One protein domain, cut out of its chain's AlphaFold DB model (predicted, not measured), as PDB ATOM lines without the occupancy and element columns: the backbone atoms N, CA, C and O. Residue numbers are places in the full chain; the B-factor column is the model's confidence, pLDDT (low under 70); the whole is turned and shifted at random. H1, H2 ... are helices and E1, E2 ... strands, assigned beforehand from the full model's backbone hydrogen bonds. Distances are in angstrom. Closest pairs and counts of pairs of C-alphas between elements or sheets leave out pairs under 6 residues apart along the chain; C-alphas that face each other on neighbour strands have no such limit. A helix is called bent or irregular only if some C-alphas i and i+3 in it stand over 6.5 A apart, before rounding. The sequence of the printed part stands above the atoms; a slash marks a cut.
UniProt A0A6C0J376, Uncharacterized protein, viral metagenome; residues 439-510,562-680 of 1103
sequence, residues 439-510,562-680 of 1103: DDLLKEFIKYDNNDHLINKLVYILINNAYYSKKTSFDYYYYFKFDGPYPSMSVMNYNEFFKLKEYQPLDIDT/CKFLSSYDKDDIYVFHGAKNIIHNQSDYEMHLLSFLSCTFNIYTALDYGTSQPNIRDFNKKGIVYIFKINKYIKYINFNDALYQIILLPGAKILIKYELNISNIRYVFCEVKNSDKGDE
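This is residues 439 to 510 and 562 to 680 of the 1103 residues of an uncharacterized protein of viral metagenome (UniProt A0A6C0J376). A strongly twisted sheet of five strands is partly face to face with a small sheet of three strands, as a sandwich whose strands cross. H4 packs along the edge strand E1, H2 stands beside the large sheet, and a long unnamed stretch, residues 466 to 493, loops round the outside to H3, which is on neither sheet. The printed part has 191 residues, with four named helices and eight named strands in the order H1 H2 H3 E1 E2 E3 H4 E4 E5 E6 E7 E8. The large sheet runs E1 E4 E8 E7 E2 and is mixed, the small one runs E3 E6 E5 and is antiparallel, and the class is mixed, helices and strands, with under half of the residues in named elements. The whole is compact, with a radius of gyration of the C-alphas of 16.5 A and spans of 50 by 38 by 35 A.

H1, residues 439 to 445, touches H2, residues 452 to 465, at a steep tilt of 64 degrees, opposite ways. Their closest C-alphas, those of Phe 445 and Ile 455, are 6.6 A apart. H3, residues 494 to 502, touches no helix. E1, residues 573 to 579, is the antiparallel neighbour of E4, residues 623 to 630; N 577 and O 626 are 2.9 A apart, within hydrogen-bond range. E4 is parallel to E8, residues 665 to 673, at 23 degrees, with N 627 and O 668 at 2.8 A. E8 forms a hairpin with E7, residues 653 to 662, with N 655 and O 671 at 2.9 A. E7 bends by 56 degrees at residue 657, and E2, residues 590 to 593, is its antiparallel neighbour, with N 591 and O 654 at 2.9 A. H1 only grazes this sheet, while H2 stands at the sheet's level, its height over the sheet being 2.7 A. H4, residues 603 to 611, is on the sheet at a height of 6.0 A and lies over E1, running along it at 6 degrees on the local plane. The closest C-alphas of H4 and E1, those of Gly 610 and Gly 578, are 3.9 A apart. In the small sheet, E3, residues 597 to 600, is antiparallel to E6, residues 645 to 648, with N 599 and O 646 at 2.9 A. E6 forms a hairpin with E5, residues 636 to 638, with N 647 and O 637 at 2.8 A. The closest C-alphas of E1 and E3, those of His 577 and Cys 599, are 4.8 A apart. The two sheets make a sandwich, two sheets face to face, with best planes 33 degrees apart and strands at 66 degrees. The closest C-alphas of H3 and E5, those of Lys 501 and Asn 638, are 7.5 A apart. Every O i to N i+4 pair is within hydrogen-bond range in H1 and H4, against 9 of 10 in H2 and 1 of 5 in H3, where 3 of 6 O i to N i+3 pairs are within range.

H1 begins at C-alpha 439, (-29.660, -7.851, 14.714). From first to last C-alpha H2 measures 20.0 A and H3 13.6 A. H3 is irregular, with C-alphas 498 and 501 7.8 A apart. E1, 19.5 A long, begins at C-alpha 573, (-8.109, -9.876, 9.889). E4 measures 22.3 A, E7 26.2 A and E8 25.3 A. E8 ends at C-alpha 673, (-1.637, -8.256, 20.625).

The two C-alphas farthest apart, those of Ser 473 and Glu 680, are 52.8 A apart. Residues 511 to 561 are not printed, and C-alphas 510 and 562 are 12.1 A apart across that cut, in the link from H3 to E1. The links H2 to H3, 28 residues, and H4 to E4, 11 residues, are long. The mean pLDDT of the printed part is 72.2, and 66 residues are under 70, among them residues 464 to 500 and 611 to 622.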
ATOM      1  N   ASP A 439     -29.660  -9.180  14.101       72.62
ATOM      2  CA  ASP A 439     -29.660  -7.851  14.714       72.62
ATOM      3  C   ASP A 439     -29.218  -7.917  16.180       72.62
ATOM      4  O   ASP A 439     -28.489  -7.042  16.642       72.62
ATOM      5  N   ASP A 440     -29.641  -8.942  16.922       72.50
ATOM      6  CA  ASP A 440     -29.251  -9.133  18.320       72.50
ATOM      7  C   ASP A 440     -27.764  -9.531  18.443       72.50
ATOM      8  O   ASP A 440     -27.050  -8.946  19.257       72.50
ATOM      9  N   LEU A 441     -27.242 -10.412  17.575       72.19
ATOM     10  CA  LEU A 441     -25.797 -10.694  17.506       72.19
ATOM     11  C   LEU A 441     -24.980  -9.477  17.040       72.19
ATOM     12  O   LEU A 441     -23.915  -9.201  17.586       72.19
ATOM     13  N   LEU A 442     -25.472  -8.712  16.068       77.44
ATOM     14  CA  LEU A 442     -24.806  -7.523  15.540       77.44
ATOM     15  C   LEU A 442     -24.691  -6.422  16.606       77.44
ATOM     16  O   LEU A 442     -23.622  -5.828  16.752       77.44
ATOM     17  N   LYS A 443     -25.748  -6.202  17.402       77.94
ATOM     18  CA  LYS A 443     -25.732  -5.291  18.566       77.94
ATOM     19  C   LYS A 443     -24.705  -5.700  19.616       77.94
ATOM     20  O   LYS A 443     -24.124  -4.818  20.241       77.94
ATOM     21  N   GLU A 444     -24.476  -6.997  19.822       71.62
ATOM     22  CA  GLU A 444     -23.378  -7.453  20.677       71.62
ATOM     23  C   GLU A 444     -22.021  -7.146  20.033       71.62
ATOM     24  O   GLU A 444     -21.171  -6.531  20.668       71.62
ATOM     25  N   PHE A 445     -21.819  -7.488  18.758       71.81
ATOM     26  CA  PHE A 445     -20.506  -7.386  18.112       71.81
ATOM     27  C   PHE A 445     -20.020  -5.938  17.925       71.81
ATOM     28  O   PHE A 445     -18.830  -5.677  18.111       71.81
ATOM     29  N   ILE A 446     -20.922  -4.998  17.618       73.06
ATOM     30  CA  ILE A 446     -20.619  -3.558  17.459       73.06
ATOM     31  C   ILE A 446     -20.052  -2.932  18.751       73.06
ATOM     32  O   ILE A 446     -19.374  -1.910  18.702       73.06
ATOM     33  N   LYS A 447     -20.223  -3.563  19.921       67.81
ATOM     34  CA  LYS A 447     -19.584  -3.116  21.176       67.81
ATOM     35  C   LYS A 447     -18.060  -3.306  21.188       67.81
ATOM     36  O   LYS A 447     -17.397  -2.769  22.076       67.81
ATOM     37  N   TYR A 448     -17.506  -4.100  20.267       62.97
ATOM     38  CA  TYR A 448     -16.115  -4.574  20.314       62.97
ATOM     39  C   TYR A 448     -15.256  -4.166  19.107       62.97
ATOM     40  O   TYR A 448     -14.030  -4.268  19.176       62.97
ATOM     41  N   ASP A 449     -15.871  -3.708  18.017       63.00
ATOM     42  CA  ASP A 449     -15.201  -3.106  16.862       63.00
ATOM     43  C   ASP A 449     -16.137  -2.058  16.233       63.00
ATOM     44  O   ASP A 449     -17.352  -2.225  16.236       63.00
ATOM     45  N   ASN A 450     -15.571  -0.982  15.690       61.03
ATOM     46  CA  ASN A 450     -16.323   0.064  14.989       61.03
ATOM     47  C   ASN A 450     -16.348  -0.172  13.466       61.03
ATOM     48  O   ASN A 450     -16.980   0.583  12.731       61.03
ATOM     49  N   ASN A 451     -15.635  -1.189  12.964       67.69
ATOM     50  CA  ASN A 451     -15.690  -1.582  11.560       67.69
ATOM     51  C   ASN A 451     -16.926  -2.456  11.290       67.69
ATOM     52  O   ASN A 451     -16.838  -3.687  11.216       67.69
ATOM     53  N   ASP A 452     -18.068  -1.791  11.089       65.62
ATOM     54  CA  ASP A 452     -19.336  -2.408  10.684       65.62
ATOM     55  C   ASP A 452     -19.142  -3.452   9.577       65.62
ATOM     56  O   ASP A 452     -19.736  -4.527   9.623       65.62
ATOM     57  N   HIS A 453     -18.318  -3.174   8.563       70.25
ATOM     58  CA  HIS A 453     -18.183  -4.068   7.414       70.25
ATOM     59  C   HIS A 453     -17.544  -5.413   7.794       70.25
ATOM     60  O   HIS A 453     -18.063  -6.463   7.408       70.25
ATOM     61  N   LEU A 454     -16.468  -5.405   8.588       72.50
ATOM     62  CA  LEU A 454     -15.825  -6.636   9.057       72.50
ATOM     63  C   LEU A 454     -16.698  -7.401  10.064       72.50
ATOM     64  O   LEU A 454     -16.786  -8.627   9.973       72.50
ATOM     65  N   ILE A 455     -17.387  -6.698  10.972       76.62
ATOM     66  CA  ILE A 455     -18.341  -7.322  11.900       76.62
ATOM     67  C   ILE A 455     -19.476  -8.000  11.140       76.62
ATOM     68  O   ILE A 455     -19.751  -9.175  11.380       76.62
ATOM     69  N   ASN A 456     -20.131  -7.287  10.221       74.50
ATOM     70  CA  ASN A 456     -21.282  -7.820   9.501       74.50
ATOM     71  C   ASN A 456     -20.890  -9.076   8.698       74.50
ATOM     72  O   ASN A 456     -21.620 -10.065   8.735       74.50
ATOM     73  N   LYS A 457     -19.705  -9.095   8.057       74.00
ATOM     74  CA  LYS A 457     -19.138 -10.316   7.444       74.00
ATOM     75  C   LYS A 457     -19.012 -11.460   8.443       74.00
ATOM     76  O   LYS A 457     -19.370 -12.591   8.129       74.00
ATOM     77  N   LEU A 458     -18.475 -11.179   9.626       78.12
ATOM     78  CA  LEU A 458     -18.199 -12.190  10.636       78.12
ATOM     79  C   LEU A 458     -19.491 -12.783  11.206       78.12
ATOM     80  O   LEU A 458     -19.659 -13.997  11.143       78.12
ATOM     81  N   VAL A 459     -20.432 -11.952  11.666       78.38
ATOM     82  CA  VAL A 459     -21.758 -12.392  12.146       78.38
ATOM     83  C   VAL A 459     -22.481 -13.199  11.060       78.38
ATOM     84  O   VAL A 459     -23.028 -14.268  11.342       78.38
ATOM     85  N   TYR A 460     -22.416 -12.745   9.804       74.50
ATOM     86  CA  TYR A 460     -22.983 -13.445   8.652       74.50
ATOM     87  C   TYR A 460     -22.386 -14.845   8.434       74.50
ATOM     88  O   TYR A 460     -23.127 -15.799   8.181       74.50
ATOM     89  N   ILE A 461     -21.064 -14.987   8.568       75.38
ATOM     90  CA  ILE A 461     -20.375 -16.282   8.506       75.38
ATOM     91  C   ILE A 461     -20.789 -17.167   9.695       75.38
ATOM     92  O   ILE A 461     -21.092 -18.342   9.493       75.38
ATOM     93  N   LEU A 462     -20.857 -16.639  10.923       77.19
ATOM     94  CA  LEU A 462     -21.126 -17.467  12.108       77.19
ATOM     95  C   LEU A 462     -22.535 -18.067  12.126       77.19
ATOM     96  O   LEU A 462     -22.671 -19.265  12.379       77.19
ATOM     97  N   ILE A 463     -23.570 -17.271  11.835       72.25
ATOM     98  CA  ILE A 463     -24.965 -17.751  11.826       72.25
ATOM     99  C   ILE A 463     -25.131 -18.864  10.787       72.25
ATOM    100  O   ILE A 463     -25.684 -19.921  11.081       72.25
ATOM    101  N   ASN A 464     -24.581 -18.666   9.588       69.00
ATOM    102  CA  ASN A 464     -24.720 -19.609   8.479       69.00
ATOM    103  C   ASN A 464     -23.844 -20.871   8.595       69.00
ATOM    104  O   ASN A 464     -24.002 -21.788   7.790       69.00
ATOM    105  N   ASN A 465     -22.966 -20.955   9.602       68.75
ATOM    106  CA  ASN A 465     -22.242 -22.180   9.962       68.75
ATOM    107  C   ASN A 465     -22.676 -22.774  11.316       68.75
ATOM    108  O   ASN A 465     -22.143 -23.806  11.720       68.75
ATOM    109  N   ALA A 466     -23.651 -22.176  12.011       61.19
ATOM    110  CA  ALA A 466     -24.082 -22.607  13.344       61.19
ATOM    111  C   ALA A 466     -24.749 -24.003  13.384       61.19
ATOM    112  O   ALA A 466     -24.946 -24.555  14.461       61.19
ATOM    113  N   TYR A 467     -25.097 -24.588  12.233       58.91
ATOM    114  CA  TYR A 467     -25.811 -25.866  12.130       58.91
ATOM    115  C   TYR A 467     -24.982 -26.904  11.361       58.91
ATOM    116  O   TYR A 467     -25.066 -27.011  10.136       58.91
ATOM    117  N   TYR A 468     -24.174 -27.697  12.070       48.31
ATOM    118  CA  TYR A 468     -23.189 -28.591  11.443       48.31
ATOM    119  C   TYR A 468     -23.762 -29.933  10.931       48.31
ATOM    120  O   TYR A 468     -23.319 -31.004  11.338       48.31
ATOM    121  N   SER A 469     -24.746 -29.904  10.018       44.81
ATOM    122  CA  SER A 469     -24.907 -30.933   8.961       44.81
ATOM    123  C   SER A 469     -25.992 -30.589   7.922       44.81
ATOM    124  O   SER A 469     -27.074 -30.098   8.234       44.81
ATOM    125  N   LYS A 470     -25.718 -30.903   6.646       44.22
ATOM    126  CA  LYS A 470     -26.595 -30.625   5.491       44.22
ATOM    127  C   LYS A 470     -27.798 -31.591   5.409       44.22
ATOM    128  O   LYS A 470     -27.786 -32.481   4.558       44.22
ATOM    129  N   LYS A 471     -28.821 -31.458   6.269       37.53
ATOM    130  CA  LYS A 471     -30.039 -32.304   6.174       37.53
ATOM    131  C   LYS A 471     -31.413 -31.662   6.386       37.53
ATOM    132  O   LYS A 471     -32.388 -32.282   5.974       37.53
ATOM    133  N   THR A 472     -31.520 -30.465   6.948       37.72
ATOM    134  CA  THR A 472     -32.805 -29.760   7.109       37.72
ATOM    135  C   THR A 472     -32.843 -28.480   6.284       37.72
ATOM    136  O   THR A 472     -31.821 -27.828   6.061       37.72
ATOM    137  N   SER A 473     -34.037 -28.110   5.823       42.72
ATOM    138  CA  SER A 473     -34.305 -26.878   5.079       42.72
ATOM    139  C   SER A 473     -34.412 -25.669   6.013       42.72
ATOM    140  O   SER A 473     -35.428 -24.979   6.016       42.72
ATOM    141  N   PHE A 474     -33.384 -25.429   6.829       45.84
ATOM    142  CA  PHE A 474     -33.298 -24.187   7.591       45.84
ATOM    143  C   PHE A 474     -33.182 -22.996   6.635       45.84
ATOM    144  O   PHE A 474     -32.443 -23.042   5.644       45.84
ATOM    145  N   ASP A 475     -33.899 -21.921   6.956       49.91
ATOM    146  CA  ASP A 475     -33.633 -20.620   6.365       49.91
ATOM    147  C   ASP A 475     -32.217 -20.199   6.763       49.91
ATOM    148  O   ASP A 475     -31.890 -20.119   7.947       49.91
ATOM    149  N   TYR A 476     -31.376 -19.917   5.770       52.97
ATOM    150  CA  TYR A 476     -30.104 -19.242   6.002       52.97
ATOM    151  C   TYR A 476     -30.393 -17.806   6.470       52.97
ATOM    152  O   TYR A 476     -31.485 -17.272   6.261       52.97
ATOM    153  N   TYR A 477     -29.439 -17.155   7.123       55.91
ATOM    154  CA  TYR A 477     -29.478 -15.699   7.230       55.91
ATOM    155  C   TYR A 477     -28.807 -15.094   5.986       55.91
ATOM    156  O   TYR A 477     -27.886 -15.695   5.431       55.91
ATOM    157  N   TYR A 478     -29.251 -13.919   5.532       57.31
ATOM    158  CA  TYR A 478     -28.837 -13.311   4.261       57.31
ATOM    159  C   TYR A 478     -28.384 -11.854   4.468       57.31
ATOM    160  O   TYR A 478     -29.191 -11.005   4.838       57.31
ATOM    161  N   TYR A 479     -27.105 -11.555   4.210       56.97
ATOM    162  CA  TYR A 479     -26.527 -10.209   4.302       56.97
ATOM    163  C   TYR A 479     -26.214  -9.680   2.900       56.97
ATOM    164  O   TYR A 479     -25.185  -9.991   2.305       56.97
ATOM    165  N   PHE A 480     -27.103  -8.855   2.356       55.25
ATOM    166  CA  PHE A 480     -27.068  -8.426   0.949       55.25
ATOM    167  C   PHE A 480     -25.934  -7.446   0.604       55.25
ATOM    168  O   PHE A 480     -25.699  -7.150  -0.563       55.25
ATOM    169  N   LYS A 481     -25.190  -6.974   1.612       55.03
ATOM    170  CA  LYS A 481     -23.981  -6.148   1.449       55.03
ATOM    171  C   LYS A 481     -22.682  -6.965   1.537       55.03
ATOM    172  O   LYS A 481     -21.602  -6.387   1.463       55.03
ATOM    173  N   PHE A 482     -22.759  -8.288   1.692       55.47
ATOM    174  CA  PHE A 482     -21.595  -9.164   1.813       55.47
ATOM    175  C   PHE A 482     -20.755  -9.200   0.522       55.47
ATOM    176  O   PHE A 482     -21.251  -9.556  -0.545       55.47
ATOM    177  N   ASP A 483     -19.463  -8.878   0.617       54.00
ATOM    178  CA  ASP A 483     -18.478  -9.059  -0.466       54.00
ATOM    179  C   ASP A 483     -17.403 -10.125  -0.154       54.00
ATOM    180  O   ASP A 483     -16.409 -10.257  -0.870       54.00
ATOM    181  N   GLY A 484     -17.612 -10.905   0.912       50.44
ATOM    182  CA  GLY A 484     -16.771 -12.047   1.267       50.44
ATOM    183  C   GLY A 484     -17.067 -13.312   0.440       50.44
ATOM    184  O   GLY A 484     -18.014 -13.349  -0.352       50.44
ATOM    185  N   PRO A 485     -16.266 -14.377   0.621       50.50
ATOM    186  CA  PRO A 485     -16.513 -15.680   0.007       50.50
ATOM    187  C   PRO A 485     -17.720 -16.391   0.635       50.50
ATOM    188  O   PRO A 485     -18.068 -16.136   1.783       50.50
ATOM    189  N   TYR A 486     -18.326 -17.301  -0.132       53.41
ATOM    190  CA  TYR A 486     -19.524 -18.088   0.201       53.41
ATOM    191  C   TYR A 486     -19.670 -18.489   1.688       53.41
ATOM    192  O   TYR A 486     -18.708 -19.023   2.234       53.41
ATOM    193  N   PRO A 487     -20.865 -18.373   2.316       54.03
ATOM    194  CA  PRO A 487     -21.041 -18.512   3.765       54.03
ATOM    195  C   PRO A 487     -20.367 -19.717   4.431       54.03
ATOM    196  O   PRO A 487     -19.821 -19.559   5.516       54.03
ATOM    197  N   SER A 488     -20.365 -20.905   3.810       51.38
ATOM    198  CA  SER A 488     -19.744 -22.108   4.402       51.38
ATOM    199  C   SER A 488     -18.222 -22.222   4.191       51.38
ATOM    200  O   SER A 488     -17.667 -23.319   4.281       51.38
ATOM    201  N   MET A 489     -17.554 -21.131   3.825       52.59
ATOM    202  CA  MET A 489     -16.107 -21.016   3.639       52.59
ATOM    203  C   MET A 489     -15.657 -19.623   4.088       52.59
ATOM    204  O   MET A 489     -16.420 -18.665   3.990       52.59
ATOM    205  N   SER A 490     -14.405 -19.454   4.514       55.91
ATOM    206  CA  SER A 490     -13.884 -18.101   4.751       55.91
ATOM    207  C   SER A 490     -12.413 -17.902   4.379       55.91
ATOM    208  O   SER A 490     -11.554 -18.726   4.663       55.91
ATOM    209  N   VAL A 491     -12.175 -16.772   3.709       55.53
ATOM    210  CA  VAL A 491     -10.932 -16.012   3.485       55.53
ATOM    211  C   VAL A 491     -11.442 -14.617   3.092       55.53
ATOM    212  O   VAL A 491     -11.978 -14.470   2.004       55.53
ATOM    213  N   MET A 492     -11.404 -13.634   4.001       49.53
ATOM    214  CA  MET A 492     -12.327 -12.470   4.120       49.53
ATOM    215  C   MET A 492     -12.713 -11.602   2.884       49.53
ATOM    216  O   MET A 492     -13.599 -10.749   3.014       49.53
ATOM    217  N   ASN A 493     -12.130 -11.791   1.700       49.00
ATOM    218  CA  ASN A 493     -12.516 -11.131   0.447       49.00
ATOM    219  C   ASN A 493     -12.230 -12.063  -0.747       49.00
ATOM    220  O   ASN A 493     -11.122 -12.590  -0.854       49.00
ATOM    221  N   TYR A 494     -13.189 -12.258  -1.664       40.16
ATOM    222  CA  TYR A 494     -12.979 -13.171  -2.799       40.16
ATOM    223  C   TYR A 494     -11.833 -12.711  -3.720       40.16
ATOM    224  O   TYR A 494     -11.025 -13.532  -4.162       40.16
ATOM    225  N   ASN A 495     -11.682 -11.398  -3.935       43.53
ATOM    226  CA  ASN A 495     -10.572 -10.835  -4.720       43.53
ATOM    227  C   ASN A 495      -9.193 -11.194  -4.133       43.53
ATOM    228  O   ASN A 495      -8.183 -11.137  -4.835       43.53
ATOM    229  N   GLU A 496      -9.138 -11.566  -2.850       43.22
ATOM    230  CA  GLU A 496      -7.901 -11.834  -2.128       43.22
ATOM    231  C   GLU A 496      -7.567 -13.320  -1.976       43.22
ATOM    232  O   GLU A 496      -6.492 -13.650  -1.481       43.22
ATOM    233  N   PHE A 497      -8.382 -14.229  -2.521       44.00
ATOM    234  CA  PHE A 497      -8.004 -15.645  -2.649       44.00
ATOM    235  C   PHE A 497      -6.734 -15.815  -3.508       44.00
ATOM    236  O   PHE A 497      -5.880 -16.654  -3.226       44.00
ATOM    237  N   PHE A 498      -6.553 -14.941  -4.504       46.38
ATOM    238  CA  PHE A 498      -5.329 -14.821  -5.310       46.38
ATOM    239  C   PHE A 498      -4.221 -13.984  -4.635       46.38
ATOM    240  O   PHE A 498      -3.086 -13.973  -5.109       46.38
ATOM    241  N   LYS A 499      -4.536 -13.303  -3.525       57.12
ATOM    242  CA  LYS A 499      -3.658 -12.391  -2.771       57.12
ATOM    243  C   LYS A 499      -3.343 -12.889  -1.356       57.12
ATOM    244  O   LYS A 499      -2.805 -12.131  -0.558       57.12
ATOM    245  N   LEU A 500      -3.596 -14.159  -1.030       69.69
ATOM    246  CA  LEU A 500      -3.240 -14.740   0.273       69.69
ATOM    247  C   LEU A 500      -1.748 -14.554   0.621       69.69
ATOM    248  O   LEU A 500      -1.419 -14.351   1.785       69.69
ATOM    249  N   LYS A 501      -0.862 -14.499  -0.382       73.38
ATOM    250  CA  LYS A 501       0.563 -14.147  -0.222       73.38
ATOM    251  C   LYS A 501       0.810 -12.712   0.264       73.38
ATOM    252  O   LYS A 501       1.826 -12.472   0.903       73.38
ATOM    253  N   GLU A 502      -0.095 -11.773  -0.014       77.06
ATOM    254  CA  GLU A 502      -0.040 -10.395   0.506       77.06
ATOM    255  C   GLU A 502      -0.404 -10.333   1.995       77.06
ATOM    256  O   GLU A 502      -0.022  -9.390   2.678       77.06
ATOM    257  N   TYR A 503      -1.091 -11.351   2.524       82.88
ATOM    258  CA  TYR A 503      -1.349 -11.523   3.956       82.88
ATOM    259  C   TYR A 503      -0.166 -12.179   4.690       82.88
ATOM    260  O   TYR A 503      -0.370 -12.993   5.593       82.88
ATOM    261  N   GLN A 504       1.065 -11.839   4.299       90.50
ATOM    262  CA  GLN A 504       2.305 -12.196   4.987       90.50
ATOM    263  C   GLN A 504       2.924 -10.918   5.592       90.50
ATOM    264  O   GLN A 504       3.473 -10.106   4.848       90.50
ATOM    265  N   PRO A 505       2.869 -10.713   6.922       90.75
ATOM    266  CA  PRO A 505       3.410  -9.511   7.572       90.75
ATOM    267  C   PRO A 505       4.931  -9.564   7.789       90.75
ATOM    268  O   PRO A 505       5.538  -8.584   8.221       90.75
ATOM    269  N   LEU A 506       5.559 -10.713   7.531       91.75
ATOM    270  CA  LEU A 506       6.995 -10.934   7.674       91.75
ATOM    271  C   LEU A 506       7.669 -11.037   6.302       91.75
ATOM    272  O   LEU A 506       7.184 -11.723   5.407       91.75
ATOM    273  N   ASP A 507       8.829 -10.404   6.169       91.81
ATOM    274  CA  ASP A 507       9.694 -10.488   4.991       91.81
ATOM    275  C   ASP A 507      10.426 -11.846   4.973       91.81
ATOM    276  O   ASP A 507      11.563 -11.969   5.437       91.81
ATOM    277  N   ILE A 508       9.711 -12.895   4.545       91.38
ATOM    278  CA  ILE A 508      10.181 -14.288   4.483       91.38
ATOM    279  C   ILE A 508      10.327 -14.707   3.017       91.38
ATOM    280  O   ILE A 508       9.344 -14.766   2.278       91.38
ATOM    281  N   ASP A 509      11.544 -15.075   2.614       90.12
ATOM    282  CA  ASP A 509      11.790 -15.673   1.300       90.12
ATOM    283  C   ASP A 509      11.007 -16.993   1.102       90.12
ATOM    284  O   ASP A 509      10.786 -17.762   2.040       90.12
ATOM    285  N   THR A 510      10.633 -17.294  -0.143       87.75
ATOM    286  CA  THR A 510       9.805 -18.463  -0.487       87.75
ATOM    287  C   THR A 510      10.469 -19.798  -0.116       87.75
ATOM    288  O   THR A 510       9.769 -20.725   0.296       87.75
ATOM    289  N   CYS A 562      13.720 -12.659  10.102       89.12
ATOM    290  CA  CYS A 562      12.908 -11.899   9.161       89.12
ATOM    291  C   CYS A 562      12.396 -10.613   9.820       89.12
ATOM    292  O   CYS A 562      12.097 -10.576  11.017       89.12
ATOM    293  N   LYS A 563      12.293  -9.539   9.037       88.94
ATOM    294  CA  LYS A 563      11.745  -8.262   9.509       88.94
ATOM    295  C   LYS A 563      10.234  -8.228   9.306       88.94
ATOM    296  O   LYS A 563       9.689  -8.991   8.516       88.94
ATOM    297  N   PHE A 564       9.561  -7.318  10.009       88.69
ATOM    298  CA  PHE A 564       8.206  -6.933   9.627       88.69
ATOM    299  C   PHE A 564       8.269  -6.205   8.274       88.69
ATOM    300  O   PHE A 564       9.135  -5.346   8.082       88.69
ATOM    301  N   LEU A 565       7.392  -6.567   7.340       87.94
ATOM    302  CA  LEU A 565       7.395  -6.050   5.975       87.94
ATOM    303  C   LEU A 565       6.883  -4.599   5.962       87.94
ATOM    304  O   LEU A 565       5.724  -4.337   6.272       87.94
ATOM    305  N   SER A 566       7.731  -3.635   5.591       83.25
ATOM    306  CA  SER A 566       7.395  -2.200   5.664       83.25
ATOM    307  C   SER A 566       6.308  -1.743   4.682       83.25
ATOM    308  O   SER A 566       5.775  -0.648   4.843       83.25
ATOM    309  N   SER A 567       5.974  -2.564   3.684       80.38
ATOM    310  CA  SER A 567       4.871  -2.361   2.737       80.38
ATOM    311  C   SER A 567       3.591  -3.128   3.105       80.38
ATOM    312  O   SER A 567       2.656  -3.164   2.306       80.38
ATOM    313  N   TYR A 568       3.527  -3.753   4.287       84.00
ATOM    314  CA  TYR A 568       2.328  -4.445   4.756       84.00
ATOM    315  C   TYR A 568       1.265  -3.443   5.229       84.00
ATOM    316  O   TYR A 568       1.261  -3.006   6.381       84.00
ATOM    317  N   ASP A 569       0.352  -3.090   4.324       80.12
ATOM    318  CA  ASP A 569      -0.815  -2.251   4.605       80.12
ATOM    319  C   ASP A 569      -2.111  -3.019   4.296       80.12
ATOM    320  O   ASP A 569      -2.767  -2.829   3.272       80.12
ATOM    321  N   LYS A 570      -2.431  -3.970   5.178       79.00
ATOM    322  CA  LYS A 570      -3.703  -4.707   5.204       79.00
ATOM    323  C   LYS A 570      -4.536  -4.268   6.403       79.00
ATOM    324  O   LYS A 570      -3.978  -3.823   7.400       79.00
ATOM    325  N   ASP A 571      -5.852  -4.430   6.324       75.06
ATOM    326  CA  ASP A 571      -6.747  -4.231   7.468       75.06
ATOM    327  C   ASP A 571      -6.617  -5.350   8.518       75.06
ATOM    328  O   ASP A 571      -5.969  -6.378   8.296       75.06
ATOM    329  N   ASP A 572      -7.261  -5.151   9.671       80.50
ATOM    330  CA  ASP A 572      -7.400  -6.176  10.705       80.50
ATOM    331  C   ASP A 572      -8.119  -7.418  10.144       80.50
ATOM    332  O   ASP A 572      -9.197  -7.321   9.550       80.50
ATOM    333  N   ILE A 573      -7.548  -8.604  10.366       82.19
ATOM    334  CA  ILE A 573      -8.109  -9.876   9.889       82.19
ATOM    335  C   ILE A 573      -8.776 -10.657  11.018       82.19
ATOM    336  O   ILE A 573      -8.386 -10.559  12.180       82.19
ATOM    337  N   TYR A 574      -9.738 -11.500  10.652       85.38
ATOM    338  CA  TYR A 574     -10.309 -12.510  11.536       85.38
ATOM    339  C   TYR A 574      -9.935 -13.899  11.029       85.38
ATOM    340  O   TYR A 574     -10.135 -14.211   9.852       85.38
ATOM    341  N   VAL A 575      -9.401 -14.729  11.924       88.31
ATOM    342  CA  VAL A 575      -9.076 -16.136  11.661       88.31
ATOM    343  C   VAL A 575      -9.661 -17.038  12.741       88.31
ATOM    344  O   VAL A 575      -9.913 -16.614  13.869       88.31
ATOM    345  N   PHE A 576      -9.855 -18.301  12.389       88.88
ATOM    346  CA  PHE A 576     -10.581 -19.288  13.171       88.88
ATOM    347  C   PHE A 576      -9.635 -20.388  13.661       88.88
ATOM    348  O   PHE A 576      -8.665 -20.748  12.989       88.88
ATOM    349  N   HIS A 577      -9.918 -20.956  14.827       89.62
ATOM    350  CA  HIS A 577      -9.212 -22.118  15.360       89.62
ATOM    351  C   HIS A 577     -10.210 -23.072  16.016       89.62
ATOM    352  O   HIS A 577     -10.945 -22.686  16.923       89.62
ATOM    353  N   GLY A 578     -10.230 -24.315  15.543       84.12
ATOM    354  CA  GLY A 578     -11.073 -25.368  16.091       84.12
ATOM    355  C   GLY A 578     -10.450 -26.008  17.314       84.12
ATOM    356  O   GLY A 578      -9.408 -26.650  17.190       84.12
ATOM    357  N   ALA A 579     -11.115 -25.891  18.459       76.88
ATOM    358  CA  ALA A 579     -10.708 -26.532  19.698       76.88
ATOM    359  C   ALA A 579     -11.782 -27.531  20.135       76.88
ATOM    360  O   ALA A 579     -12.975 -27.256  20.049       76.88
ATOM    361  N   LYS A 580     -11.371 -28.700  20.633       69.00
ATOM    362  CA  LYS A 580     -12.329 -29.706  21.136       69.00
ATOM    363  C   LYS A 580     -12.840 -29.396  22.541       69.00
ATOM    364  O   LYS A 580     -13.805 -30.005  22.976       69.00
ATOM    365  N   ASN A 581     -12.156 -28.490  23.241       65.25
ATOM    366  CA  ASN A 581     -12.376 -28.112  24.634       65.25
ATOM    367  C   ASN A 581     -11.988 -26.638  24.837       65.25
ATOM    368  O   ASN A 581     -11.456 -25.991  23.927       65.25
ATOM    369  N   ILE A 582     -12.244 -26.093  26.026       68.69
ATOM    370  CA  ILE A 582     -11.903 -24.707  26.355       68.69
ATOM    371  C   ILE A 582     -10.400 -24.630  26.673       68.69
ATOM    372  O   ILE A 582      -9.965 -25.017  27.749       68.69
ATOM    373  N   ILE A 583      -9.598 -24.110  25.737       67.50
ATOM    374  CA  ILE A 583      -8.138 -23.941  25.891       67.50
ATOM    375  C   ILE A 583      -7.740 -22.683  26.689       67.50
ATOM    376  O   ILE A 583      -6.569 -22.311  26.705       67.50
ATOM    377  N   HIS A 584      -8.697 -22.031  27.355       65.69
ATOM    378  CA  HIS A 584      -8.482 -20.847  28.187       65.69
ATOM    379  C   HIS A 584      -9.019 -21.020  29.615       65.69
ATOM    380  O   HIS A 584      -9.787 -21.934  29.906       65.69
ATOM    381  N   ASN A 585      -8.600 -20.134  30.518       55.62
ATOM    382  CA  ASN A 585      -9.027 -20.122  31.914       55.62
ATOM    383  C   ASN A 585      -9.986 -18.947  32.148       55.62
ATOM    384  O   ASN A 585      -9.657 -17.825  31.775       55.62
ATOM    385  N   GLN A 586     -11.153 -19.170  32.759       49.56
ATOM    386  CA  GLN A 586     -12.202 -18.135  32.818       49.56
ATOM    387  C   GLN A 586     -11.884 -16.948  33.753       49.56
ATOM    388  O   GLN A 586     -12.534 -15.913  33.659       49.56
ATOM    389  N   SER A 587     -10.875 -17.057  34.626       50.19
ATOM    390  CA  SER A 587     -10.330 -15.903  35.363       50.19
ATOM    391  C   SER A 587      -9.415 -15.013  34.512       50.19
ATOM    392  O   SER A 587      -9.194 -13.852  34.853       50.19
ATOM    393  N   ASP A 588      -8.868 -15.549  33.418       58.12
ATOM    394  CA  ASP A 588      -7.692 -15.004  32.745       58.12
ATOM    395  C   ASP A 588      -8.071 -14.432  31.374       58.12
ATOM    396  O   ASP A 588      -7.756 -14.987  30.322       58.12
ATOM    397  N   TYR A 589      -8.704 -13.255  31.384       73.00
ATOM    398  CA  TYR A 589      -8.982 -12.476  30.167       73.00
ATOM    399  C   TYR A 589      -7.712 -12.070  29.383       73.00
ATOM    400  O   TYR A 589      -7.820 -11.581  28.258       73.00
ATOM    401  N   GLU A 590      -6.514 -12.272  29.945       83.44
ATOM    402  CA  GLU A 590      -5.219 -12.143  29.270       83.44
ATOM    403  C   GLU A 590      -4.422 -13.453  29.345       83.44
ATOM    404  O   GLU A 590      -4.081 -13.925  30.430       83.44
ATOM    405  N   MET A 591      -4.030 -13.968  28.179       84.62
ATOM    406  CA  MET A 591      -3.165 -15.140  28.037       84.62
ATOM    407  C   MET A 591      -1.980 -14.858  27.105       84.62
ATOM    408  O   MET A 591      -2.047 -13.981  26.244       84.62
ATOM    409  N   HIS A 592      -0.900 -15.629  27.231       86.38
ATOM    410  CA  HIS A 592       0.267 -15.574  26.337       86.38
ATOM    411  C   HIS A 592       0.555 -16.960  25.753       86.38
ATOM    412  O   HIS A 592       0.445 -17.961  26.463       86.38
ATOM    413  N   LEU A 593       0.919 -17.028  24.467       87.56
ATOM    414  CA  LEU A 593       1.264 -18.286  23.796       87.56
ATOM    415  C   LEU A 593       2.624 -18.836  24.265       87.56
ATOM    416  O   LEU A 593       3.618 -18.114  24.272       87.56
ATOM    417  N   LEU A 594       2.709 -20.133  24.568       83.06
ATOM    418  CA  LEU A 594       3.975 -20.852  24.789       83.06
ATOM    419  C   LEU A 594       4.568 -21.437  23.500       83.06
ATOM    420  O   LEU A 594       5.778 -21.618  23.392       83.06
ATOM    421  N   SER A 595       3.722 -21.774  22.527       86.88
ATOM    422  CA  SER A 595       4.107 -22.470  21.296       86.88
ATOM    423  C   SER A 595       3.297 -21.971  20.095       86.88
ATOM    424  O   SER A 595       2.483 -21.059  20.220       86.88
ATOM    425  N   PHE A 596       3.527 -22.558  18.921       90.75
ATOM    426  CA  PHE A 596       2.901 -22.145  17.666       90.75
ATOM    427  C   PHE A 596       1.416 -22.529  17.625       90.75
ATOM    428  O   PHE A 596       1.099 -23.720  17.635       90.75
ATOM    429  N   LEU A 597       0.506 -21.554  17.531       90.06
ATOM    430  CA  LEU A 597      -0.924 -21.835  17.364       90.06
ATOM    431  C   LEU A 597      -1.310 -21.782  15.883       90.06
ATOM    432  O   LEU A 597      -1.143 -20.760  15.220       90.06
ATOM    433  N   SER A 598      -1.863 -22.886  15.379       89.50
ATOM    434  CA  SER A 598      -2.451 -22.960  14.041       89.50
ATOM    435  C   SER A 598      -3.849 -22.352  14.032       89.50
ATOM    436  O   SER A 598      -4.795 -22.970  14.532       89.50
ATOM    437  N   CYS A 599      -3.993 -21.215  13.368       90.44
ATOM    438  CA  CYS A 599      -5.278 -20.680  12.940       90.44
ATOM    439  C   CYS A 599      -5.466 -20.926  11.434       90.44
ATOM    440  O   CYS A 599      -4.519 -21.214  10.701       90.44
ATOM    441  N   THR A 600      -6.694 -20.804  10.958       85.69
ATOM    442  CA  THR A 600      -7.046 -20.874   9.539       85.69
ATOM    443  C   THR A 600      -7.955 -19.704   9.202       85.69
ATOM    444  O   THR A 600      -8.797 -19.311  10.010       85.69
ATOM    445  N   PHE A 601      -7.828 -19.146   8.003       79.75
ATOM    446  CA  PHE A 601      -8.832 -18.208   7.510       79.75
ATOM    447  C   PHE A 601     -10.218 -18.863   7.364       79.75
ATOM    448  O   PHE A 601     -11.212 -18.141   7.405       79.75
ATOM    449  N   ASN A 602     -10.299 -20.198   7.240       77.44
ATOM    450  CA  ASN A 602     -11.508 -20.949   6.898       77.44
ATOM    451  C   ASN A 602     -12.244 -21.538   8.113       77.44
ATOM    452  O   ASN A 602     -11.794 -22.510   8.727       77.44
ATOM    453  N   ILE A 603     -13.443 -21.024   8.393       77.44
ATOM    454  CA  ILE A 603     -14.294 -21.483   9.493       77.44
ATOM    455  C   ILE A 603     -14.680 -22.960   9.370       77.44
ATOM    456  O   ILE A 603     -14.741 -23.633  10.389       77.44
ATOM    457  N   TYR A 604     -14.861 -23.506   8.159       74.19
ATOM    458  CA  TYR A 604     -15.192 -24.928   7.996       74.19
ATOM    459  C   TYR A 604     -14.050 -25.829   8.485       74.19
ATOM    460  O   TYR A 604     -14.269 -26.766   9.246       74.19
ATOM    461  N   THR A 605     -12.804 -25.481   8.149       74.94
ATOM    462  CA  THR A 605     -11.611 -26.175   8.656       74.94
ATOM    463  C   THR A 605     -11.504 -26.059  10.183       74.94
ATOM    464  O   THR A 605     -11.163 -27.036  10.848       74.94
ATOM    465  N   ALA A 606     -11.848 -24.908  10.771       79.94
ATOM    466  CA  ALA A 606     -11.933 -24.776  12.226       79.94
ATOM    467  C   ALA A 606     -13.079 -25.610  12.833       79.94
ATOM    468  O   ALA A 606     -12.893 -26.232  13.874       79.94
ATOM    469  N   LEU A 607     -14.241 -25.690  12.188       76.50
ATOM    470  CA  LEU A 607     -15.366 -26.491  12.666       76.50
ATOM    471  C   LEU A 607     -15.066 -27.988  12.604       76.50
ATOM    472  O   LEU A 607     -15.352 -28.680  13.579       76.50
ATOM    473  N   ASP A 608     -14.401 -28.487  11.562       73.50
ATOM    474  CA  ASP A 608     -13.899 -29.866  11.528       73.50
ATOM    475  C   ASP A 608     -12.966 -30.151  12.719       73.50
ATOM    476  O   ASP A 608     -13.156 -31.134  13.441       73.50
ATOM    477  N   TYR A 609     -11.988 -29.286  13.007       73.19
ATOM    478  CA  TYR A 609     -11.110 -29.491  14.167       73.19
ATOM    479  C   TYR A 609     -11.845 -29.375  15.516       73.19
ATOM    480  O   TYR A 609     -11.567 -30.175  16.413       73.19
ATOM    481  N   GLY A 610     -12.816 -28.465  15.645       71.88
ATOM    482  CA  GLY A 610     -13.596 -28.247  16.870       71.88
ATOM    483  C   GLY A 610     -14.712 -29.269  17.132       71.88
ATOM    484  O   GLY A 610     -15.065 -29.494  18.286       71.88
ATOM    485  N   THR A 611     -15.248 -29.924  16.097       65.25
ATOM    486  CA  THR A 611     -16.373 -30.883  16.209       65.25
ATOM    487  C   THR A 611     -15.975 -32.347  16.001       65.25
ATOM    488  O   THR A 611     -16.744 -33.244  16.345       65.25
ATOM    489  N   SER A 612     -14.788 -32.635  15.449       53.31
ATOM    490  CA  SER A 612     -14.459 -33.977  14.943       53.31
ATOM    491  C   SER A 612     -14.454 -35.102  15.993       53.31
ATOM    492  O   SER A 612     -13.424 -35.450  16.584       53.31
ATOM    493  N   GLN A 613     -15.565 -35.833  16.049       43.81
ATOM    494  CA  GLN A 613     -15.526 -37.236  15.639       43.81
ATOM    495  C   GLN A 613     -16.317 -37.405  14.329       43.81
ATOM    496  O   GLN A 613     -17.518 -37.146  14.332       43.81
ATOM    497  N   PRO A 614     -15.709 -37.882  13.225       35.25
ATOM    498  CA  PRO A 614     -16.355 -37.903  11.904       35.25
ATOM    499  C   PRO A 614     -17.535 -38.888  11.760       35.25
ATOM    500  O   PRO A 614     -18.168 -38.914  10.712       35.25
ATOM    501  N   ASN A 615     -17.839 -39.688  12.792       31.88
ATOM    502  CA  ASN A 615     -18.867 -40.738  12.763       31.88
ATOM    503  C   ASN A 615     -20.005 -40.554  13.789       31.88
ATOM    504  O   ASN A 615     -20.884 -41.411  13.862       31.88
ATOM    505  N   ILE A 616     -20.015 -39.484  14.593       35.28
ATOM    506  CA  ILE A 616     -21.013 -39.304  15.662       35.28
ATOM    507  C   ILE A 616     -22.046 -38.237  15.263       35.28
ATOM    508  O   ILE A 616     -21.738 -37.052  15.207       35.28
ATOM    509  N   ARG A 617     -23.297 -38.664  15.030       37.25
ATOM    510  CA  ARG A 617     -24.465 -37.795  14.758       37.25
ATOM    511  C   ARG A 617     -25.119 -37.262  16.047       37.25
ATOM    512  O   ARG A 617     -26.340 -37.233  16.158       37.25
ATOM    513  N   ASP A 618     -24.312 -36.921  17.044       40.22
ATOM    514  CA  ASP A 618     -24.790 -36.480  18.358       40.22
ATOM    515  C   ASP A 618     -24.888 -34.952  18.386       40.22
ATOM    516  O   ASP A 618     -23.927 -34.249  18.706       40.22
ATOM    517  N   PHE A 619     -26.064 -34.446  18.007       43.38
ATOM    518  CA  PHE A 619     -26.369 -33.014  17.921       43.38
ATOM    519  C   PHE A 619     -26.221 -32.270  19.262       43.38
ATOM    520  O   PHE A 619     -26.140 -31.043  19.272       43.38
ATOM    521  N   ASN A 620     -26.131 -32.995  20.382       42.72
ATOM    522  CA  ASN A 620     -25.966 -32.429  21.721       42.72
ATOM    523  C   ASN A 620     -24.529 -31.960  22.011       42.72
ATOM    524  O   ASN A 620     -24.299 -31.242  22.987       42.72
ATOM    525  N   LYS A 621     -23.536 -32.356  21.197       50.56
ATOM    526  CA  LYS A 621     -22.134 -31.990  21.442       50.56
ATOM    527  C   LYS A 621     -21.838 -30.561  20.998       50.56
ATOM    528  O   LYS A 621     -22.032 -30.195  19.837       50.56
ATOM    529  N   LYS A 622     -21.323 -29.773  21.948       59.03
ATOM    530  CA  LYS A 622     -20.913 -28.380  21.752       59.03
ATOM    531  C   LYS A 622     -19.525 -28.331  21.104       59.03
ATOM    532  O   LYS A 622     -18.541 -28.680  21.748       59.03
ATOM    533  N   GLY A 623     -19.443 -27.905  19.844       70.00
ATOM    534  CA  GLY A 623     -18.163 -27.584  19.197       70.00
ATOM    535  C   GLY A 623     -17.629 -26.236  19.686       70.00
ATOM    536  O   GLY A 623     -18.425 -25.365  20.034       70.00
ATOM    537  N   ILE A 624     -16.307 -26.035  19.707       78.81
ATOM    538  CA  ILE A 624     -15.706 -24.760  20.133       78.81
ATOM    539  C   ILE A 624     -14.810 -24.194  19.024       78.81
ATOM    540  O   ILE A 624     -13.918 -24.868  18.505       78.81
ATOM    541  N   VAL A 625     -15.039 -22.927  18.673       85.94
ATOM    542  CA  VAL A 625     -14.248 -22.187  17.681       85.94
ATOM    543  C   VAL A 625     -13.764 -20.872  18.282       85.94
ATOM    544  O   VAL A 625     -14.550 -20.012  18.671       85.94
ATOM    545  N   TYR A 626     -12.447 -20.706  18.327       90.19
ATOM    546  CA  TYR A 626     -11.799 -19.455  18.704       90.19
ATOM    547  C   TYR A 626     -11.708 -18.548  17.482       90.19
ATOM    548  O   TYR A 626     -11.340 -19.002  16.396       90.19
ATOM    549  N   ILE A 627     -12.042 -17.275  17.668       90.44
ATOM    550  CA  ILE A 627     -12.059 -16.248  16.631       90.44
ATOM    551  C   ILE A 627     -11.048 -15.180  17.028       90.44
ATOM    552  O   ILE A 627     -11.279 -14.385  17.939       90.44
ATOM    553  N   PHE A 628      -9.913 -15.177  16.339       91.19
ATOM    554  CA  PHE A 628      -8.812 -14.259  16.584       91.19
ATOM    555  C   PHE A 628      -8.904 -13.068  15.633       91.19
ATOM    556  O   PHE A 628      -8.610 -13.199  14.442       91.19
ATOM    557  N   LYS A 629      -9.265 -11.898  16.171       89.56
ATOM    558  CA  LYS A 629      -9.013 -10.607  15.528       89.56
ATOM    559  C   LYS A 629      -7.521 -10.297  15.643       89.56
ATOM    560  O   LYS A 629      -7.013 -10.082  16.745       89.56
ATOM    561  N   ILE A 630      -6.825 -10.265  14.515       88.81
ATOM    562  CA  ILE A 630      -5.397  -9.966  14.414       88.81
ATOM    563  C   ILE A 630      -5.252  -8.584  13.787       88.81
ATOM    564  O   ILE A 630      -5.659  -8.364  12.647       88.81
ATOM    565  N   ASN A 631      -4.665  -7.655  14.538       84.38
ATOM    566  CA  ASN A 631      -4.396  -6.314  14.040       84.38
ATOM    567  C   ASN A 631      -3.225  -6.295  13.041       84.38
ATOM    568  O   ASN A 631      -2.317  -7.127  13.112       84.38
ATOM    569  N   LYS A 632      -3.205  -5.311  12.136       81.56
ATOM    570  CA  LYS A 632      -2.179  -5.230  11.086       81.56
ATOM    571  C   LYS A 632      -0.724  -5.121  11.559       81.56
ATOM    572  O   LYS A 632       0.164  -5.419  10.774       81.56
ATOM    573  N   TYR A 633      -0.453  -4.762  12.818       83.81
ATOM    574  CA  TYR A 633       0.911  -4.698  13.379       83.81
ATOM    575  C   TYR A 633       1.381  -5.993  14.075       83.81
ATOM    576  O   TYR A 633       2.418  -5.996  14.745       83.81
ATOM    577  N   ILE A 634       0.625  -7.090  13.970       88.06
ATOM    578  CA  ILE A 634       0.943  -8.374  14.612       88.06
ATOM    579  C   ILE A 634       1.791  -9.258  13.693       88.06
ATOM    580  O   ILE A 634       1.485  -9.440  12.515       88.06
ATOM    581  N   LYS A 635       2.839  -9.873  14.251       89.12
ATOM    582  CA  LYS A 635       3.654 -10.871  13.545       89.12
ATOM    583  C   LYS A 635       2.990 -12.249  13.590       89.12
ATOM    584  O   LYS A 635       2.743 -12.796  14.663       89.12
ATOM    585  N   TYR A 636       2.778 -12.831  12.417       92.56
ATOM    586  CA  TYR A 636       2.362 -14.217  12.215       92.56
ATOM    587  C   TYR A 636       2.992 -14.747  10.918       92.56
ATOM    588  O   TYR A 636       3.528 -13.963  10.133       92.56
ATOM    589  N   ILE A 637       2.949 -16.062  10.691       93.56
ATOM    590  CA  ILE A 637       3.436 -16.684   9.447       93.56
ATOM    591  C   ILE A 637       2.242 -17.229   8.671       93.56
ATOM    592  O   ILE A 637       1.510 -18.068   9.187       93.56
ATOM    593  N   ASN A 638       2.049 -16.788   7.434       91.12
ATOM    594  CA  ASN A 638       1.062 -17.347   6.512       91.12
ATOM    595  C   ASN A 638       1.721 -18.398   5.615       91.12
ATOM    596  O   ASN A 638       2.721 -18.090   4.967       91.12
ATOM    597  N   PHE A 639       1.185 -19.620   5.552       87.12
ATOM    598  CA  PHE A 639       1.731 -20.660   4.670       87.12
ATOM    599  C   PHE A 639       1.205 -20.595   3.230       87.12
ATOM    600  O   PHE A 639       1.813 -21.202   2.353       87.12
ATOM    601  N   ASN A 640       0.124 -19.851   2.955       78.38
ATOM    602  CA  ASN A 640      -0.519 -19.792   1.635       78.38
ATOM    603  C   ASN A 640      -0.809 -21.208   1.076       78.38
ATOM    604  O   ASN A 640      -0.453 -21.549  -0.054       78.38
ATOM    605  N   ASP A 641      -1.425 -22.054   1.898       74.19
ATOM    606  CA  ASP A 641      -1.647 -23.470   1.620       74.19
ATOM    607  C   ASP A 641      -3.141 -23.824   1.486       74.19
ATOM    608  O   ASP A 641      -4.021 -22.989   1.684       74.19
ATOM    609  N   ALA A 642      -3.438 -25.093   1.190       70.56
ATOM    610  CA  ALA A 642      -4.810 -25.583   1.026       70.56
ATOM    611  C   ALA A 642      -5.652 -25.605   2.323       70.56
ATOM    612  O   ALA A 642      -6.869 -25.770   2.247       70.56
ATOM    613  N   LEU A 643      -5.035 -25.446   3.504       73.19
ATOM    614  CA  LEU A 643      -5.737 -25.257   4.781       73.19
ATOM    615  C   LEU A 643      -5.968 -23.774   5.118       73.19
ATOM    616  O   LEU A 643      -6.585 -23.478   6.144       73.19
ATOM    617  N   TYR A 644      -5.468 -22.849   4.290       78.69
ATOM    618  CA  TYR A 644      -5.479 -21.401   4.525       78.69
ATOM    619  C   TYR A 644      -4.895 -21.050   5.904       78.69
ATOM    620  O   TYR A 644      -5.444 -20.237   6.653       78.69
ATOM    621  N   GLN A 645      -3.818 -21.752   6.263       84.81
ATOM    622  CA  GLN A 645      -3.238 -21.802   7.596       84.81
ATOM    623  C   GLN A 645      -2.317 -20.608   7.846       84.81
ATOM    624  O   GLN A 645      -1.377 -20.344   7.088       84.81
ATOM    625  N   ILE A 646      -2.549 -19.942   8.977       91.00
ATOM    626  CA  ILE A 646      -1.589 -19.011   9.564       91.00
ATOM    627  C   ILE A 646      -1.153 -19.505  10.941       91.00
ATOM    628  O   ILE A 646      -1.925 -20.109  11.687       91.00
ATOM    629  N   ILE A 647       0.097 -19.233  11.282       93.31
ATOM    630  CA  ILE A 647       0.708 -19.610  12.547       93.31
ATOM    631  C   ILE A 647       0.922 -18.355  13.388       93.31
ATOM    632  O   ILE A 647       1.754 -17.507  13.049       93.31
ATOM    633  N   LEU A 648       0.192 -18.258  14.501       93.25
ATOM    634  CA  LEU A 648       0.492 -17.297  15.559       93.25
ATOM    635  C   LEU A 648       1.745 -17.747  16.317       93.25
ATOM    636  O   LEU A 648       1.951 -18.936  16.584       93.25
ATOM    637  N   LEU A 649       2.596 -16.776  16.634       92.06
ATOM    638  CA  LEU A 649       3.939 -17.015  17.148       92.06
ATOM    639  C   LEU A 649       3.959 -17.229  18.674       92.06
ATOM    640  O   LEU A 649       3.135 -16.648  19.388       92.06
ATOM    641  N   PRO A 650       4.932 -18.002  19.198       90.81
ATOM    642  CA  PRO A 650       5.183 -18.097  20.632       90.81
ATOM    643  C   PRO A 650       5.386 -16.705  21.249       90.81
ATOM    644  O   PRO A 650       6.054 -15.843  20.684       90.81
ATOM    645  N   GLY A 651       4.803 -16.472  22.417       87.62
ATOM    646  CA  GLY A 651       4.820 -15.182  23.097       87.62
ATOM    647  C   GLY A 651       3.859 -14.131  22.538       87.62
ATOM    648  O   GLY A 651       3.902 -13.000  23.012       87.62
ATOM    649  N   ALA A 652       2.984 -14.438  21.572       90.38
ATOM    650  CA  ALA A 652       1.879 -13.532  21.242       90.38
ATOM    651  C   ALA A 652       0.845 -13.491  22.385       90.38
ATOM    652  O   ALA A 652       0.563 -14.509  23.026       90.38
ATOM    653  N   LYS A 653       0.281 -12.306  22.634       90.75
ATOM    654  CA  LYS A 653      -0.679 -12.036  23.708       90.75
ATOM    655  C   LYS A 653      -2.103 -12.133  23.167       90.75
ATOM    656  O   LYS A 653      -2.438 -11.480  22.184       90.75
ATOM    657  N   ILE A 654      -2.950 -12.905  23.832       90.12
ATOM    658  CA  ILE A 654      -4.371 -13.056  23.523       90.12
ATOM    659  C   ILE A 654      -5.186 -12.366  24.613       90.12
ATOM    660  O   ILE A 654      -5.000 -12.644  25.796       90.12
ATOM    661  N   LEU A 655      -6.098 -11.481  24.213       88.00
ATOM    662  CA  LEU A 655      -7.112 -10.910  25.094       88.00
ATOM    663  C   LEU A 655      -8.480 -11.495  24.756       88.00
ATOM    664  O   LEU A 655      -8.979 -11.291  23.650       88.00
ATOM    665  N   ILE A 656      -9.095 -12.186  25.708       85.56
ATOM    666  CA  ILE A 656     -10.443 -12.741  25.557       85.56
ATOM    667  C   ILE A 656     -11.452 -11.624  25.819       85.56
ATOM    668  O   ILE A 656     -11.292 -10.833  26.749       85.56
ATOM    669  N   LYS A 657     -12.455 -11.511  24.949       83.19
ATOM    670  CA  LYS A 657     -13.426 -10.408  24.947       83.19
ATOM    671  C   LYS A 657     -14.797 -10.846  25.428       83.19
ATOM    672  O   LYS A 657     -15.366 -10.196  26.296       83.19
ATOM    673  N   TYR A 658     -15.311 -11.924  24.848       76.12
ATOM    674  CA  TYR A 658     -16.597 -12.519  25.184       76.12
ATOM    675  C   TYR A 658     -16.664 -13.954  24.651       76.12
ATOM    676  O   TYR A 658     -15.918 -14.340  23.746       76.12
ATOM    677  N   GLU A 659     -17.575 -14.736  25.215       79.50
ATOM    678  CA  GLU A 659     -18.002 -16.027  24.686       79.50
ATOM    679  C   GLU A 659     -19.481 -15.935  24.318       79.50
ATOM    680  O   GLU A 659     -20.254 -15.255  24.992       79.50
ATOM    681  N   LEU A 660     -19.892 -16.649  23.274       77.06
ATOM    682  CA  LEU A 660     -21.299 -16.807  22.919       77.06
ATOM    683  C   LEU A 660     -21.547 -18.198  22.338       77.06
ATOM    684  O   LEU A 660     -20.639 -18.823  21.794       77.06
ATOM    685  N   ASN A 661     -22.783 -18.680  22.422       71.12
ATOM    686  CA  ASN A 661     -23.188 -19.935  21.794       71.12
ATOM    687  C   ASN A 661     -24.204 -19.605  20.689       71.12
ATOM    688  O   ASN A 661     -25.204 -18.948  20.974       71.12
ATOM    689  N   ILE A 662     -23.965 -20.051  19.452       71.00
ATOM    690  CA  ILE A 662     -24.993 -20.093  18.400       71.00
ATOM    691  C   ILE A 662     -25.270 -21.569  18.141       71.00
ATOM    692  O   ILE A 662     -24.367 -22.308  17.746       71.00
ATOM    693  N   SER A 663     -26.506 -22.001  18.389       69.69
ATOM    694  CA  SER A 663     -26.898 -23.412  18.294       69.69
ATOM    695  C   SER A 663     -25.942 -24.312  19.103       69.69
ATOM    696  O   SER A 663     -25.714 -24.048  20.284       69.69
ATOM    697  N   ASN A 664     -25.359 -25.356  18.501       65.56
ATOM    698  CA  ASN A 664     -24.422 -26.262  19.172       65.56
ATOM    699  C   ASN A 664     -22.941 -25.852  19.021       65.56
ATOM    700  O   ASN A 664     -22.057 -26.688  19.216       65.56
ATOM    701  N   ILE A 665     -22.633 -24.596  18.677       72.44
ATOM    702  CA  ILE A 665     -21.251 -24.104  18.569       72.44
ATOM    703  C   ILE A 665     -21.031 -22.915  19.505       72.44
ATOM    704  O   ILE A 665     -21.741 -21.907  19.458       72.44
ATOM    705  N   ARG A 666     -20.001 -23.028  20.344       79.50
ATOM    706  CA  ARG A 666     -19.472 -21.944  21.169       79.50
ATOM    707  C   ARG A 666     -18.380 -21.206  20.404       79.50
ATOM    708  O   ARG A 666     -17.374 -21.800  20.013       79.50
ATOM    709  N   TYR A 667     -18.557 -19.902  20.249       82.19
ATOM    710  CA  TYR A 667     -17.575 -19.004  19.663       82.19
ATOM    711  C   TYR A 667     -16.901 -18.178  20.761       82.19
ATOM    712  O   TYR A 667     -17.576 -17.521  21.557       82.19
ATOM    713  N   VAL A 668     -15.567 -18.220  20.807       84.69
ATOM    714  CA  VAL A 668     -14.744 -17.496  21.790       84.69
ATOM    715  C   VAL A 668     -14.013 -16.360  21.085       84.69
ATOM    716  O   VAL A 668     -13.228 -16.603  20.166       84.69
ATOM    717  N   PHE A 669     -14.267 -15.121  21.501       85.94
ATOM    718  CA  PHE A 669     -13.734 -13.932  20.842       85.94
ATOM    719  C   PHE A 669     -12.428 -13.462  21.460       85.94
ATOM    720  O   PHE A 669     -12.347 -13.180  22.658       85.94
ATOM    721  N   CYS A 670     -11.414 -13.323  20.611       88.81
ATOM    722  CA  CYS A 670     -10.047 -13.023  20.997       88.81
ATOM    723  C   CYS A 670      -9.479 -11.853  20.181       88.81
ATOM    724  O   CYS A 670      -9.554 -11.842  18.956       88.81
ATOM    725  N   GLU A 671      -8.842 -10.896  20.848       90.25
ATOM    726  CA  GLU A 671      -8.017  -9.851  20.231       90.25
ATOM    727  C   GLU A 671      -6.537 -10.227  20.408       90.25
ATOM    728  O   GLU A 671      -6.076 -10.427  21.535       90.25
ATOM    729  N   VAL A 672      -5.787 -10.328  19.310       92.06
ATOM    730  CA  VAL A 672      -4.351 -10.649  19.333       92.06
ATOM    731  C   VAL A 672      -3.530  -9.369  19.447       92.06
ATOM    732  O   VAL A 672      -3.702  -8.435  18.662       92.06
ATOM    733  N   LYS A 673      -2.602  -9.339  20.406       88.00
ATOM    734  CA  LYS A 673      -1.637  -8.256  20.625       88.00
ATOM    735  C   LYS A 673      -0.208  -8.776  20.608       88.00
ATOM    736  O   LYS A 673       0.072  -9.921  20.962       88.00
ATOM    737  N   ASN A 674       0.717  -7.892  20.251       77.19
ATOM    738  CA  ASN A 674       2.125  -8.119  20.533       77.19
ATOM    739  C   ASN A 674       2.294  -8.118  22.063       77.19
ATOM    740  O   ASN A 674       1.743  -7.255  22.746       77.19
ATOM    741  N   SER A 675       3.015  -9.099  22.603       70.88
ATOM    742  CA  SER A 675       3.416  -9.077  24.011       70.88
ATOM    743  C   SER A 675       4.581  -8.111  24.196       70.88
ATOM    744  O   SER A 675       5.471  -8.058  23.346       70.88
ATOM    745  N   ASP A 676       4.614  -7.429  25.342       70.19
ATOM    746  CA  ASP A 676       5.662  -6.489  25.772       70.19
ATOM    747  C   ASP A 676       7.092  -7.069  25.631       70.19
ATOM    748  O   ASP A 676       8.068  -6.326  25.562       70.19
ATOM    749  N   LYS A 677       7.215  -8.407  25.602       70.12
ATOM    750  CA  LYS A 677       8.470  -9.174  25.490       70.12
ATOM    751  C   LYS A 677       8.466 -10.215  24.356       70.12
ATOM    752  O   LYS A 677       9.382 -11.027  24.294       70.12
ATOM    753  N   GLY A 678       7.459 -10.235  23.475       72.62
ATOM    754  CA  GLY A 678       7.220 -11.347  22.535       72.62
ATOM    755  C   GLY A 678       8.386 -11.640  21.578       72.62
ATOM    756  O   GLY A 678       8.783 -12.794  21.412       72.62
ATOM    757  N   ASP A 679       8.995 -10.592  21.014       79.00
ATOM    758  CA  ASP A 679      10.183 -10.722  20.157       79.00
ATOM    759  C   ASP A 679      11.413 -11.217  20.938       79.00
ATOM    760  O   ASP A 679      12.096 -12.141  20.492       79.00
ATOM    761  N   GLU A 680      11.686 -10.650  22.123       84.19
ATOM    762  CA  GLU A 680      12.787 -11.112  22.983       84.19
ATOM    763  C   GLU A 680      12.608 -12.578  23.388       84.19
ATOM    764  O   GLU A 680      13.565 -13.350  23.345       84.19
TER     765      GLU A 680